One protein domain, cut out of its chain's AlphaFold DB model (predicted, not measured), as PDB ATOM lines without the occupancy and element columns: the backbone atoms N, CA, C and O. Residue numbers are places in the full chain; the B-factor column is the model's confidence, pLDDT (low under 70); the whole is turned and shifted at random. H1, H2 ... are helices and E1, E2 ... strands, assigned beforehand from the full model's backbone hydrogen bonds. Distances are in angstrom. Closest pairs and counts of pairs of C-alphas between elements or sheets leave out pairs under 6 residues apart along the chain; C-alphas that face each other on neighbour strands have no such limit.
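Overview. This is residues 407 to 496 of the 927 residues of an uncharacterized protein of Prevotella sp. P5-92 (UniProt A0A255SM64). With little regular structure, this domain is one strongly twisted sheet in which E3 joins two hairpins, E1 with E2 and E4 with E5; the short helix H1 is on it. Named elements hold 33 of 90 printed residues, mostly strand, in the order E1 E2 E3 H1 E4 E5. The mixed sheet runs E2 E1 E3 E4 E5. The whole is compact, radius of gyration of the C-alphas 12.5 A, spanning 36 by 32 by 25 A.

Along the chain. E1, residues 420 to 424, begins at C-alpha 420 (200.104, 170.563, 164.585) and measures 13.5 A. E2 is 432 to 436, 13.8 A; E3 449 to 452, 10.2 A; H1 460 to 464, 6.9 A; E4 468 to 472, 12.2 A. E5, 477 to 485, 20.9 A, bends by 72 degrees at residue 482 and ends at C-alpha 485 (181.695, 188.397, 164.280).

Arrangement. E1 is antiparallel to E2 (N 421 to O 435, 2.8 A) and E3 (N 424 to O 450, 2.8 A). E3 and E4 are parallel, N 469 and O 449 at 2.8 A; E4 and E5 are an antiparallel hairpin, N 470 and O 479 at 2.8 A. E3, H1, E4 form a strand-helix-strand unit, parallel neighbours with a helix between, its crossover right-handed. H1 is on the sheet, 6.7 A high, over none of the strands; 0 of 1 O i to N i+4 and 2 of 2 O i to N i+3 pairs are within range.

Size, cuts and confidence. The C-alphas farthest apart, of Ser 417 and Gln 487, are 38.0 A apart. The printed part has no cut; the link E2 to E3 is long, 12 residues. No printed residue is under 70 in pLDDT.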
ATOM      1  N   LEU A 407     206.722 174.151 158.828       96.88
ATOM      2  CA  LEU A 407     205.578 174.374 157.963       96.88
ATOM      3  C   LEU A 407     205.189 175.852 157.999       96.88
ATOM      4  O   LEU A 407     205.332 176.530 159.018       96.88
ATOM      5  N   GLN A 408     204.664 176.346 156.880       94.06
ATOM      6  CA  GLN A 408     204.112 177.694 156.789       94.06
ATOM      7  C   GLN A 408     202.807 177.764 157.594       94.06
ATOM      8  O   GLN A 408     201.773 177.272 157.139       94.06
ATOM      9  N   GLY A 409     202.843 178.372 158.779       93.69
ATOM     10  CA  GLY A 409     201.648 178.520 159.604       93.69
ATOM     11  C   GLY A 409     200.933 179.854 159.406       93.69
ATOM     12  O   GLY A 409     201.451 180.770 158.760       93.69
ATOM     13  N   VAL A 410     199.724 179.959 159.961       92.44
ATOM     14  CA  VAL A 410     198.875 181.161 159.845       92.44
ATOM     15  C   VAL A 410     199.424 182.330 160.661       92.44
ATOM     16  O   VAL A 410     199.575 183.431 160.137       92.44
ATOM     17  N   TYR A 411     199.758 182.086 161.927       89.38
ATOM     18  CA  TYR A 411     200.304 183.106 162.831       89.38
ATOM     19  C   TYR A 411     201.826 183.224 162.708       89.38
ATOM     20  O   TYR A 411     202.396 184.314 162.714       89.38
ATOM     21  N   ARG A 412     202.474 182.061 162.612       93.69
ATOM     22  CA  ARG A 412     203.918 181.840 162.737       93.69
ATOM     23  C   ARG A 412     204.280 180.478 162.131       93.69
ATOM     24  O   ARG A 412     203.361 179.694 161.889       93.69
ATOM     25  N   PRO A 413     205.562 180.170 161.884       96.12
ATOM     26  CA  PRO A 413     205.943 178.861 161.367       96.12
ATOM     27  C   PRO A 413     205.661 177.773 162.408       96.12
ATOM     28  O   PRO A 413     205.845 177.988 163.602       96.12
ATOM     29  N   VAL A 414     205.214 176.607 161.949       97.00
ATOM     30  CA  VAL A 414     204.767 175.493 162.801       97.00
ATOM     31  C   VAL A 414     205.708 174.305 162.628       97.00
ATOM     32  O   VAL A 414     206.184 174.048 161.526       97.00
ATOM     33  N   LEU A 415     205.989 173.567 163.700       97.94
ATOM     34  CA  LEU A 415     206.846 172.383 163.633       97.94
ATOM     35  C   LEU A 415     206.103 171.196 163.020       97.94
ATOM     36  O   LEU A 415     205.058 170.791 163.520       97.94
ATOM     37  N   ALA A 416     206.679 170.597 161.976       96.44
ATOM     38  CA  ALA A 416     206.047 169.507 161.229       96.44
ATOM     39  C   ALA A 416     205.893 168.211 162.043       96.44
ATOM     40  O   ALA A 416     205.004 167.408 161.766       96.44
ATOM     41  N   SER A 417     206.787 167.985 163.011       96.19
ATOM     42  CA  SER A 417     206.852 166.741 163.795       96.19
ATOM     43  C   SER A 417     206.308 166.872 165.219       96.19
ATOM     44  O   SER A 417     206.186 165.862 165.901       96.19
ATOM     45  N   ALA A 418     205.984 168.085 165.674       96.69
ATOM     46  CA  ALA A 418     205.271 168.310 166.933       96.69
ATOM     47  C   ALA A 418     203.757 168.392 166.679       96.69
ATOM     48  O   ALA A 418     203.323 168.344 165.527       96.69
ATOM     49  N   LYS A 419     202.954 168.547 167.739       97.00
ATOM     50  CA  LYS A 419     201.502 168.727 167.615       97.00
ATOM     51  C   LYS A 419     201.178 169.895 166.683       97.00
ATOM     52  O   LYS A 419     201.529 171.040 166.957       97.00
ATOM     53  N   ASN A 420     200.524 169.587 165.573       96.31
ATOM     54  CA  ASN A 420     200.104 170.563 164.585       96.31
ATOM     55  C   ASN A 420     198.835 170.101 163.882       96.31
ATOM     56  O   ASN A 420     198.456 168.931 163.942       96.31
ATOM     57  N   TYR A 421     198.214 171.039 163.185       96.62
ATOM     58  CA  TYR A 421     197.001 170.805 162.446       96.62
ATOM     59  C   TYR A 421     197.101 171.370 161.039       96.62
ATOM     60  O   TYR A 421     197.444 172.540 160.854       96.62
ATOM     61  N   ALA A 422     196.748 170.554 160.051       96.31
ATOM     62  CA  ALA A 422     196.530 171.012 158.690       96.31
ATOM     63  C   ALA A 422     195.090 171.512 158.547       96.31
ATOM     64  O   ALA A 422     194.137 170.808 158.883       96.31
ATOM     65  N   ALA A 423     194.934 172.713 158.010       95.81
ATOM     66  CA  ALA A 423     193.638 173.302 157.731       95.81
ATOM     67  C   ALA A 423     193.596 173.867 156.313       95.81
ATOM     68  O   ALA A 423     194.628 174.076 155.668       95.81
ATOM     69  N   THR A 424     192.390 174.122 155.819       95.88
ATOM     70  CA  THR A 424     192.169 174.734 154.511       95.88
ATOM     71  C   THR A 424     191.511 176.094 154.646       95.88
ATOM     72  O   THR A 424     190.652 176.314 155.502       95.88
ATOM     73  N   THR A 425     191.939 177.017 153.796       95.19
ATOM     74  CA  THR A 425     191.395 178.369 153.750       95.19
ATOM     75  C   THR A 425     190.003 178.410 153.077       95.19
ATOM     76  O   THR A 425     189.707 177.573 152.219       95.19
ATOM     77  N   PRO A 426     189.116 179.352 153.451       94.06
ATOM     78  CA  PRO A 426     187.738 179.447 152.966       94.06
ATOM     79  C   PRO A 426     187.572 179.934 151.516       94.06
ATOM     80  O   PRO A 426     186.442 179.973 151.034       94.06
ATOM     81  N   GLU A 427     188.629 180.293 150.778       91.56
ATOM     82  CA  GLU A 427     188.462 180.772 149.401       91.56
ATOM     83  C   GLU A 427     187.908 179.694 148.443       91.56
ATOM     84  O   GLU A 427     187.895 178.479 148.689       91.56
ATOM     85  N   THR A 428     187.482 180.147 147.260       85.31
ATOM     86  CA  THR A 428     187.024 179.272 146.168       85.31
ATOM     87  C   THR A 428     188.051 178.196 145.824       85.31
ATOM     88  O   THR A 428     187.667 177.044 145.622       85.31
ATOM     89  N   THR A 429     189.342 178.554 145.856       90.69
ATOM     90  CA  THR A 429     190.493 177.646 145.739       90.69
ATOM     91  C   THR A 429     191.232 177.580 147.082       90.69
ATOM     92  O   THR A 429     192.100 178.422 147.327       90.69
ATOM     93  N   PRO A 430     190.895 176.614 147.957       92.00
ATOM     94  CA  PRO A 430     191.490 176.508 149.281       92.00
ATOM     95  C   PRO A 430     192.990 176.237 149.207       92.00
ATOM     96  O   PRO A 430     193.453 175.457 148.372       92.00
ATOM     97  N   LYS A 431     193.744 176.845 150.117       94.56
ATOM     98  CA  LYS A 431     195.159 176.550 150.353       94.56
ATOM     99  C   LYS A 431     195.303 175.808 151.671       94.56
ATOM    100  O   LYS A 431     194.560 176.077 152.611       94.56
ATOM    101  N   THR A 432     196.277 174.909 151.748       94.81
ATOM    102  CA  THR A 432     196.657 174.289 153.019       94.81
ATOM    103  C   THR A 432     197.506 175.259 153.828       94.81
ATOM    104  O   THR A 432     198.490 175.803 153.324       94.81
ATOM    105  N   VAL A 433     197.124 175.451 155.081       95.31
ATOM    106  CA  VAL A 433     197.855 176.216 156.090       95.31
ATOM    107  C   VAL A 433     197.957 175.387 157.363       95.31
ATOM    108  O   VAL A 433     197.221 174.411 157.525       95.31
ATOM    109  N   TYR A 434     198.863 175.771 158.258       96.06
ATOM    110  CA  TYR A 434     199.134 175.002 159.467       96.06
ATOM    111  C   TYR A 434     198.933 175.815 160.743       96.06
ATOM    112  O   TYR A 434     199.200 177.021 160.790       96.06
ATOM    113  N   PHE A 435     198.480 175.119 161.778       96.31
ATOM    114  CA  PHE A 435     198.281 175.628 163.128       96.31
ATOM    115  C   PHE A 435     199.064 174.770 164.116       96.31
ATOM    116  O   PHE A 435     199.175 173.561 163.931       96.31
ATOM    117  N   ASP A 436     199.599 175.391 165.160       96.19
ATOM    118  CA  ASP A 436     200.010 174.680 166.368       96.19
ATOM    119  C   ASP A 436     198.809 174.562 167.328       96.19
ATOM    120  O   ASP A 436     197.720 175.063 167.044       96.19
ATOM    121  N   ALA A 437     198.978 173.886 168.464       95.69
ATOM    122  CA  ALA A 437     197.923 173.768 169.479       95.69
ATOM    123  C   ALA A 437     197.800 174.990 170.409       95.69
ATOM    124  O   ALA A 437     197.292 174.864 171.522       95.69
ATOM    125  N   ILE A 438     198.290 176.166 170.002       95.25
ATOM    126  CA  ILE A 438     198.234 177.385 170.812       95.25
ATOM    127  C   ILE A 438     197.018 178.214 170.367       95.25
ATOM    128  O   ILE A 438     196.980 178.668 169.221       95.25
ATOM    129  N   PRO A 439     196.025 178.457 171.244       91.38
ATOM    130  CA  PRO A 439     194.832 179.209 170.873       91.38
ATOM    131  C   PRO A 439     195.169 180.696 170.693       91.38
ATOM    132  O   PRO A 439     195.307 181.444 171.661       91.38
ATOM    133  N   GLU A 440     195.293 181.137 169.440       88.12
ATOM    134  CA  GLU A 440     195.543 182.538 169.085       88.12
ATOM    135  C   GLU A 440     194.412 183.140 168.265       88.12
ATOM    136  O   GLU A 440     193.865 182.509 167.361       88.12
ATOM    137  N   ALA A 441     194.086 184.403 168.542       83.69
ATOM    138  CA  ALA A 441     193.088 185.129 167.773       83.69
ATOM    139  C   ALA A 441     193.513 185.225 166.300       83.69
ATOM    140  O   ALA A 441     194.624 185.663 165.996       83.69
ATOM    141  N   ASN A 442     192.617 184.835 165.389       83.38
ATOM    142  CA  ASN A 442     192.858 184.937 163.951       83.38
ATOM    143  C   ASN A 442     193.231 186.389 163.573       83.38
ATOM    144  O   ASN A 442     192.459 187.296 163.894       83.38
ATOM    145  N   PRO A 443     194.361 186.635 162.873       83.88
ATOM    146  CA  PRO A 443     194.716 187.976 162.410       83.88
ATOM    147  C   PRO A 443     193.698 188.549 161.416       83.88
ATOM    148  O   PRO A 443     193.621 189.764 161.249       83.88
ATOM    149  N   THR A 444     192.923 187.689 160.747       90.50
ATOM    150  CA  THR A 444     191.853 188.090 159.832       90.50
ATOM    151  C   THR A 444     190.502 187.869 160.504       90.50
ATOM    152  O   THR A 444     190.115 186.744 160.824       90.50
ATOM    153  N   ALA A 445     189.782 188.962 160.745       91.69
ATOM    154  CA  ALA A 445     188.464 188.917 161.359       91.69
ATOM    155  C   ALA A 445     187.449 188.168 160.478       91.69
ATOM    156  O   ALA A 445     187.549 188.196 159.253       91.69
ATOM    157  N   ASN A 446     186.471 187.517 161.117       94.12
ATOM    158  CA  ASN A 446     185.385 186.754 160.480       94.12
ATOM    159  C   ASN A 446     185.835 185.652 159.502       94.12
ATOM    160  O   ASN A 446     185.059 185.238 158.639       94.12
ATOM    161  N   TYR A 447     187.071 185.175 159.636       94.19
ATOM    162  CA  TYR A 447     187.684 184.223 158.720       94.19
ATOM    163  C   TYR A 447     187.831 182.856 159.387       94.19
ATOM    164  O   TYR A 447     188.485 182.750 160.427       94.19
ATOM    165  N   PHE A 448     187.223 181.824 158.802       94.56
ATOM    166  CA  PHE A 448     187.123 180.491 159.391       94.56
ATOM    167  C   PHE A 448     187.837 179.443 158.538       94.56
ATOM    168  O   PHE A 448     187.545 179.297 157.350       94.56
ATOM    169  N   TYR A 449     188.761 178.703 159.150       95.31
ATOM    170  CA  TYR A 449     189.526 177.648 158.480       95.31
ATOM    171  C   TYR A 449     188.867 176.287 158.692       95.31
ATOM    172  O   TYR A 449     188.416 175.996 159.797       95.31
ATOM    173  N   ASN A 450     188.848 175.430 157.669       95.31
ATOM    174  CA  ASN A 450     188.337 174.067 157.826       95.31
ATOM    175  C   ASN A 450     189.433 173.103 158.229       95.31
ATOM    176  O   ASN A 450     190.491 173.068 157.599       95.31
ATOM    177  N   ILE A 451     189.117 172.245 159.184       95.75
ATOM    178  CA  ILE A 451     190.003 171.209 159.688       95.75
ATOM    179  C   ILE A 451     189.268 169.877 159.738       95.75
ATOM    180  O   ILE A 451     188.104 169.814 160.121       95.75
ATOM    181  N   SER A 452     189.945 168.812 159.321       93.50
ATOM    182  CA  SER A 452     189.402 167.456 159.293       93.50
ATOM    183  C   SER A 452     190.475 166.504 159.790       93.50
ATOM    184  O   SER A 452     191.524 166.380 159.158       93.50
ATOM    185  N   ILE A 453     190.197 165.835 160.904       91.56
ATOM    186  CA  ILE A 453     191.033 164.770 161.468       91.56
ATOM    187  C   ILE A 453     190.153 163.557 161.786       91.56
ATOM    188  O   ILE A 453     188.931 163.692 161.853       91.56
ATOM    189  N   ASP A 454     190.761 162.383 161.954       88.06
ATOM    190  CA  ASP A 454     190.021 161.119 162.075       88.06
ATOM    191  C   ASP A 454     189.156 161.043 163.346       88.06
ATOM    192  O   ASP A 454     188.013 160.591 163.279       88.06
ATOM    193  N   ASP A 455     189.668 161.529 164.483       87.88
ATOM    194  CA  ASP A 455     188.941 161.578 165.760       87.88
ATOM    195  C   ASP A 455     189.045 162.964 166.427       87.88
ATOM    196  O   ASP A 455     189.858 163.168 167.336       87.88
ATOM    197  N   PRO A 456     188.223 163.939 165.991       91.88
ATOM    198  CA  PRO A 456     188.257 165.295 166.530       91.88
ATOM    199  C   PRO A 456     187.917 165.391 168.020       91.88
ATOM    200  O   PRO A 456     188.383 166.309 168.686       91.88
ATOM    201  N   TYR A 457     187.102 164.481 168.566       88.38
ATOM    202  CA  TYR A 457     186.651 164.569 169.961       88.38
ATOM    203  C   TYR A 457     187.730 164.169 170.967       88.38
ATOM    204  O   TYR A 457     187.719 164.669 172.091       88.38
ATOM    205  N   SER A 458     188.669 163.312 170.566       86.56
ATOM    206  CA  SER A 458     189.829 162.959 171.393       86.56
ATOM    207  C   SER A 458     190.811 164.123 171.606       86.56
ATOM    208  O   SER A 458     191.590 164.118 172.561       86.56
ATOM    209  N   ASP A 459     190.760 165.144 170.745       91.00
ATOM    210  CA  ASP A 459     191.691 166.268 170.723       91.00
ATOM    211  C   ASP A 459     191.049 167.527 171.319       91.00
ATOM    212  O   ASP A 459     190.452 168.347 170.627       91.00
ATOM    213  N   VAL A 460     191.150 167.699 172.636       89.38
ATOM    214  CA  VAL A 460     190.570 168.855 173.338       89.38
ATOM    215  C   VAL A 460     191.223 170.174 172.902       89.38
ATOM    216  O   VAL A 460     190.547 171.203 172.839       89.38
ATOM    217  N   SER A 461     192.517 170.161 172.564       91.06
ATOM    218  CA  SER A 461     193.237 171.349 172.090       91.06
ATOM    219  C   SER A 461     192.656 171.907 170.791       91.06
ATOM    220  O   SER A 461     192.532 173.129 170.669       91.06
ATOM    221  N   LEU A 462     192.217 171.046 169.870       92.88
ATOM    222  CA  LEU A 462     191.554 171.443 168.625       92.88
ATOM    223  C   LEU A 462     190.342 172.353 168.875       92.88
ATOM    224  O   LEU A 462     190.175 173.378 168.214       92.88
ATOM    225  N   TRP A 463     189.518 172.019 169.869       91.44
ATOM    226  CA  TRP A 463     188.295 172.761 170.203       91.44
ATOM    227  C   TRP A 463     188.553 174.119 170.865       91.44
ATOM    228  O   TRP A 463     187.650 174.958 170.924       91.44
ATOM    229  N   SER A 464     189.777 174.348 171.349       89.62
ATOM    230  CA  SER A 464     190.214 175.638 171.891       89.62
ATOM    231  C   SER A 464     190.669 176.626 170.814       89.62
ATOM    232  O   SER A 464     190.713 177.831 171.075       89.62
ATOM    233  N   LEU A 465     190.976 176.146 169.600       91.06
ATOM    234  CA  LEU A 465     191.398 177.002 168.498       91.06
ATOM    235  C   LEU A 465     190.225 177.883 168.038       91.06
ATOM    236  O   LEU A 465     189.165 177.357 167.683       91.06
ATOM    237  N   PRO A 466     190.373 179.218 168.022       89.25
ATOM    238  CA  PRO A 466     189.296 180.109 167.610       89.25
ATOM    239  C   PRO A 466     189.131 180.112 166.087       89.25
ATOM    240  O   PRO A 466     190.087 179.924 165.337       89.25
ATOM    241  N   ASN A 467     187.915 180.409 165.630       90.94
ATOM    242  CA  ASN A 467     187.571 180.547 164.213       90.94
ATOM    243  C   ASN A 467     187.900 179.307 163.352       90.94
ATOM    244  O   ASN A 467     188.328 179.431 162.202       90.94
ATOM    245  N   MET A 468     187.702 178.107 163.894       93.44
ATOM    246  CA  MET A 468     187.831 176.851 163.157       93.44
ATOM    247  C   MET A 468     186.453 176.306 162.790       93.44
ATOM    248  O   MET A 468     185.494 176.447 163.542       93.44
ATOM    249  N   ALA A 469     186.372 175.646 161.643       94.94
ATOM    250  CA  ALA A 469     185.278 174.778 161.249       94.94
ATOM    251  C   ALA A 469     185.789 173.332 161.276       94.94
ATOM    252  O   ALA A 469     186.476 172.878 160.361       94.94
ATOM    253  N   VAL A 470     185.512 172.635 162.377       96.31
ATOM    254  CA  VAL A 470     185.967 171.264 162.621       96.31
ATOM    255  C   VAL A 470     184.988 170.290 161.986       96.31
ATOM    256  O   VAL A 470     183.869 170.129 162.468       96.31
ATOM    257  N   TYR A 471     185.401 169.634 160.908       96.06
ATOM    258  CA  TYR A 471     184.607 168.585 160.289       96.06
ATOM    259  C   TYR A 471     184.657 167.318 161.141       96.06
ATOM    260  O   TYR A 471     185.735 166.801 161.436       96.06
ATOM    261  N   VAL A 472     183.481 166.811 161.508       94.88
ATOM    262  CA  VAL A 472     183.304 165.545 162.224       94.88
ATOM    263  C   VAL A 472     182.733 164.514 161.240       94.88
ATOM    264  O   VAL A 472     181.534 164.564 160.935       94.88
ATOM    265  N   PRO A 473     183.557 163.579 160.719       91.06
ATOM    266  CA  PRO A 473     183.136 162.655 159.664       91.06
ATOM    267  C   PRO A 473     181.972 161.740 160.060       91.06
ATOM    268  O   PRO A 473     181.088 161.486 159.241       91.06
ATOM    269  N   SER A 474     181.939 161.279 161.315       91.50
ATOM    270  CA  SER A 474     180.885 160.400 161.845       91.50
ATOM    271  C   SER A 474     179.497 161.045 161.846       91.50
ATOM    272  O   SER A 474     178.495 160.335 161.779       91.50
ATOM    273  N   GLU A 475     179.434 162.377 161.877       93.69
ATOM    274  CA  GLU A 475     178.190 163.152 161.906       93.69
ATOM    275  C   GLU A 475     177.928 163.926 160.609       93.69
ATOM    276  O   GLU A 475     176.872 164.543 160.467       93.69
ATOM    277  N   GLN A 476     178.879 163.919 159.668       94.50
ATOM    278  CA  GLN A 476     178.835 164.724 158.446       94.50
ATOM    279  C   GLN A 476     178.541 166.203 158.739       94.50
ATOM    280  O   GLN A 476     177.709 166.836 158.081       94.50
ATOM    281  N   LYS A 477     179.205 166.765 159.751       94.56
ATOM    282  CA  LYS A 477     178.882 168.089 160.286       94.56
ATOM    283  C   LYS A 477     180.131 168.918 160.528       94.56
ATOM    284  O   LYS A 477     181.103 168.409 161.078       94.56
ATOM    285  N   ASP A 478     180.061 170.198 160.176       95.38
ATOM    286  CA  ASP A 478     181.066 171.174 160.594       95.38
ATOM    287  C   ASP A 478     180.680 171.754 161.953       95.38
ATOM    288  O   ASP A 478     179.599 172.321 162.124       95.38
ATOM    289  N   TYR A 479     181.579 171.654 162.916       94.38
ATOM    290  CA  TYR A 479     181.461 172.337 164.188       94.38
ATOM    291  C   TYR A 479     182.304 173.608 164.174       94.38
ATOM    292  O   TYR A 479     183.533 173.564 164.162       94.38
ATOM    293  N   ILE A 480     181.632 174.753 164.179       91.56
ATOM    294  CA  ILE A 480     182.267 176.062 164.246       91.56
ATOM    295  C   ILE A 480     182.682 176.323 165.695       91.56
ATOM    296  O   ILE A 480     181.834 176.454 166.586       91.56
ATOM    297  N   THR A 481     183.989 176.375 165.942       88.38
ATOM    298  CA  THR A 481     184.534 176.751 167.250       88.38
ATOM    299  C   THR A 481     184.211 178.216 167.550       88.38
ATOM    300  O   THR A 481     183.769 178.961 166.673       88.38
ATOM    301  N   ASN A 482     184.380 178.642 168.807       77.56
ATOM    302  CA  ASN A 482     183.999 179.986 169.252       77.56
ATOM    303  C   ASN A 482     184.495 181.077 168.283       77.56
ATOM    304  O   ASN A 482     185.701 181.276 168.129       77.56
ATOM    305  N   GLY A 483     183.549 181.799 167.674       84.44
ATOM    306  CA  GLY A 483     183.822 182.899 166.752       84.44
ATOM    307  C   GLY A 483     183.032 184.152 167.117       84.44
ATOM    308  O   GLY A 483     181.827 184.084 167.363       84.44
ATOM    309  N   ASN A 484     183.710 185.300 167.140       90.56
ATOM    310  CA  ASN A 484     183.089 186.607 167.355       90.56
ATOM    311  C   ASN A 484     183.085 187.378 166.033       90.56
ATOM    312  O   ASN A 484     184.146 187.686 165.490       90.56
ATOM    313  N   LEU A 485     181.892 187.667 165.521       94.25
ATOM    314  CA  LEU A 485     181.695 188.397 164.280       94.25
ATOM    315  C   LEU A 485     181.782 189.908 164.515       94.25
ATOM    316  O   LEU A 485     181.195 190.435 165.460       94.25
ATOM    317  N   VAL A 486     182.462 190.616 163.613       92.69
ATOM    318  CA  VAL A 486     182.577 192.085 163.624       92.69
ATOM    319  C   VAL A 486     182.116 192.689 162.300       92.69
ATOM    320  O   VAL A 486     182.366 192.133 161.239       92.69
ATOM    321  N   GLN A 487     181.487 193.867 162.321       91.56
ATOM    322  CA  GLN A 487     181.031 194.531 161.084       91.56
ATOM    323  C   GLN A 487     182.164 195.137 160.234       91.56
ATOM    324  O   GLN A 487     181.913 195.642 159.143       91.56
ATOM    325  N   SER A 488     183.407 195.151 160.721       91.44
ATOM    326  CA  SER A 488     184.547 195.731 160.000       91.44
ATOM    327  C   SER A 488     185.194 194.782 158.985       91.44
ATOM    328  O   SER A 488     186.184 195.168 158.373       91.44
ATOM    329  N   ALA A 489     184.691 193.553 158.842       94.25
ATOM    330  CA  ALA A 489     185.269 192.535 157.970       94.25
ATOM    331  C   ALA A 489     184.196 191.631 157.354       94.25
ATOM    332  O   ALA A 489     183.166 191.359 157.970       94.25
ATOM    333  N   ASP A 490     184.467 191.133 156.154       95.31
ATOM    334  CA  ASP A 490     183.594 190.195 155.451       95.31
ATOM    335  C   ASP A 490     183.596 188.821 156.124       95.31
ATOM    336  O   ASP A 490     184.631 188.356 156.597       95.31
ATOM    337  N   PHE A 491     182.453 188.138 156.129       95.38
ATOM    338  CA  PHE A 491     182.376 186.749 156.571       95.38
ATOM    339  C   PHE A 491     182.999 185.808 155.541       95.38
ATOM    340  O   PHE A 491     182.603 185.800 154.377       95.38
ATOM    341  N   GLN A 492     183.962 184.998 155.975       94.75
ATOM    342  CA  GLN A 492     184.673 184.044 155.132       94.75
ATOM    343  C   GLN A 492     184.616 182.665 155.784       94.75
ATOM    344  O   GLN A 492     185.371 182.355 156.704       94.75
ATOM    345  N   TYR A 493     183.703 181.833 155.298       93.50
ATOM    346  CA  TYR A 493     183.555 180.440 155.695       93.50
ATOM    347  C   TYR A 493     183.147 179.633 154.468       93.50
ATOM    348  O   TYR A 493     182.300 180.055 153.685       93.50
ATOM    349  N   LYS A 494     183.736 178.451 154.319       91.69
ATOM    350  CA  LYS A 494     183.375 177.479 153.293       91.69
ATOM    351  C   LYS A 494     183.077 176.175 153.993       91.69
ATOM    352  O   LYS A 494     183.891 175.739 154.787       91.69
ATOM    353  N   ARG A 495     181.954 175.539 153.691       90.88
ATOM    354  CA  ARG A 495     181.619 174.248 154.293       90.88
ATOM    355  C   ARG A 495     182.603 173.155 153.858       90.88
ATOM    356  O   ARG A 495     182.987 173.118 152.684       90.88
ATOM    357  N   ALA A 496     182.999 172.275 154.776       92.00
ATOM    358  CA  ALA A 496     183.876 171.156 154.460       92.00
ATOM    359  C   ALA A 496     183.223 170.186 153.461       92.00
ATOM    360  O   ALA A 496     181.998 170.053 153.362       92.00
TER     361      ALA A 496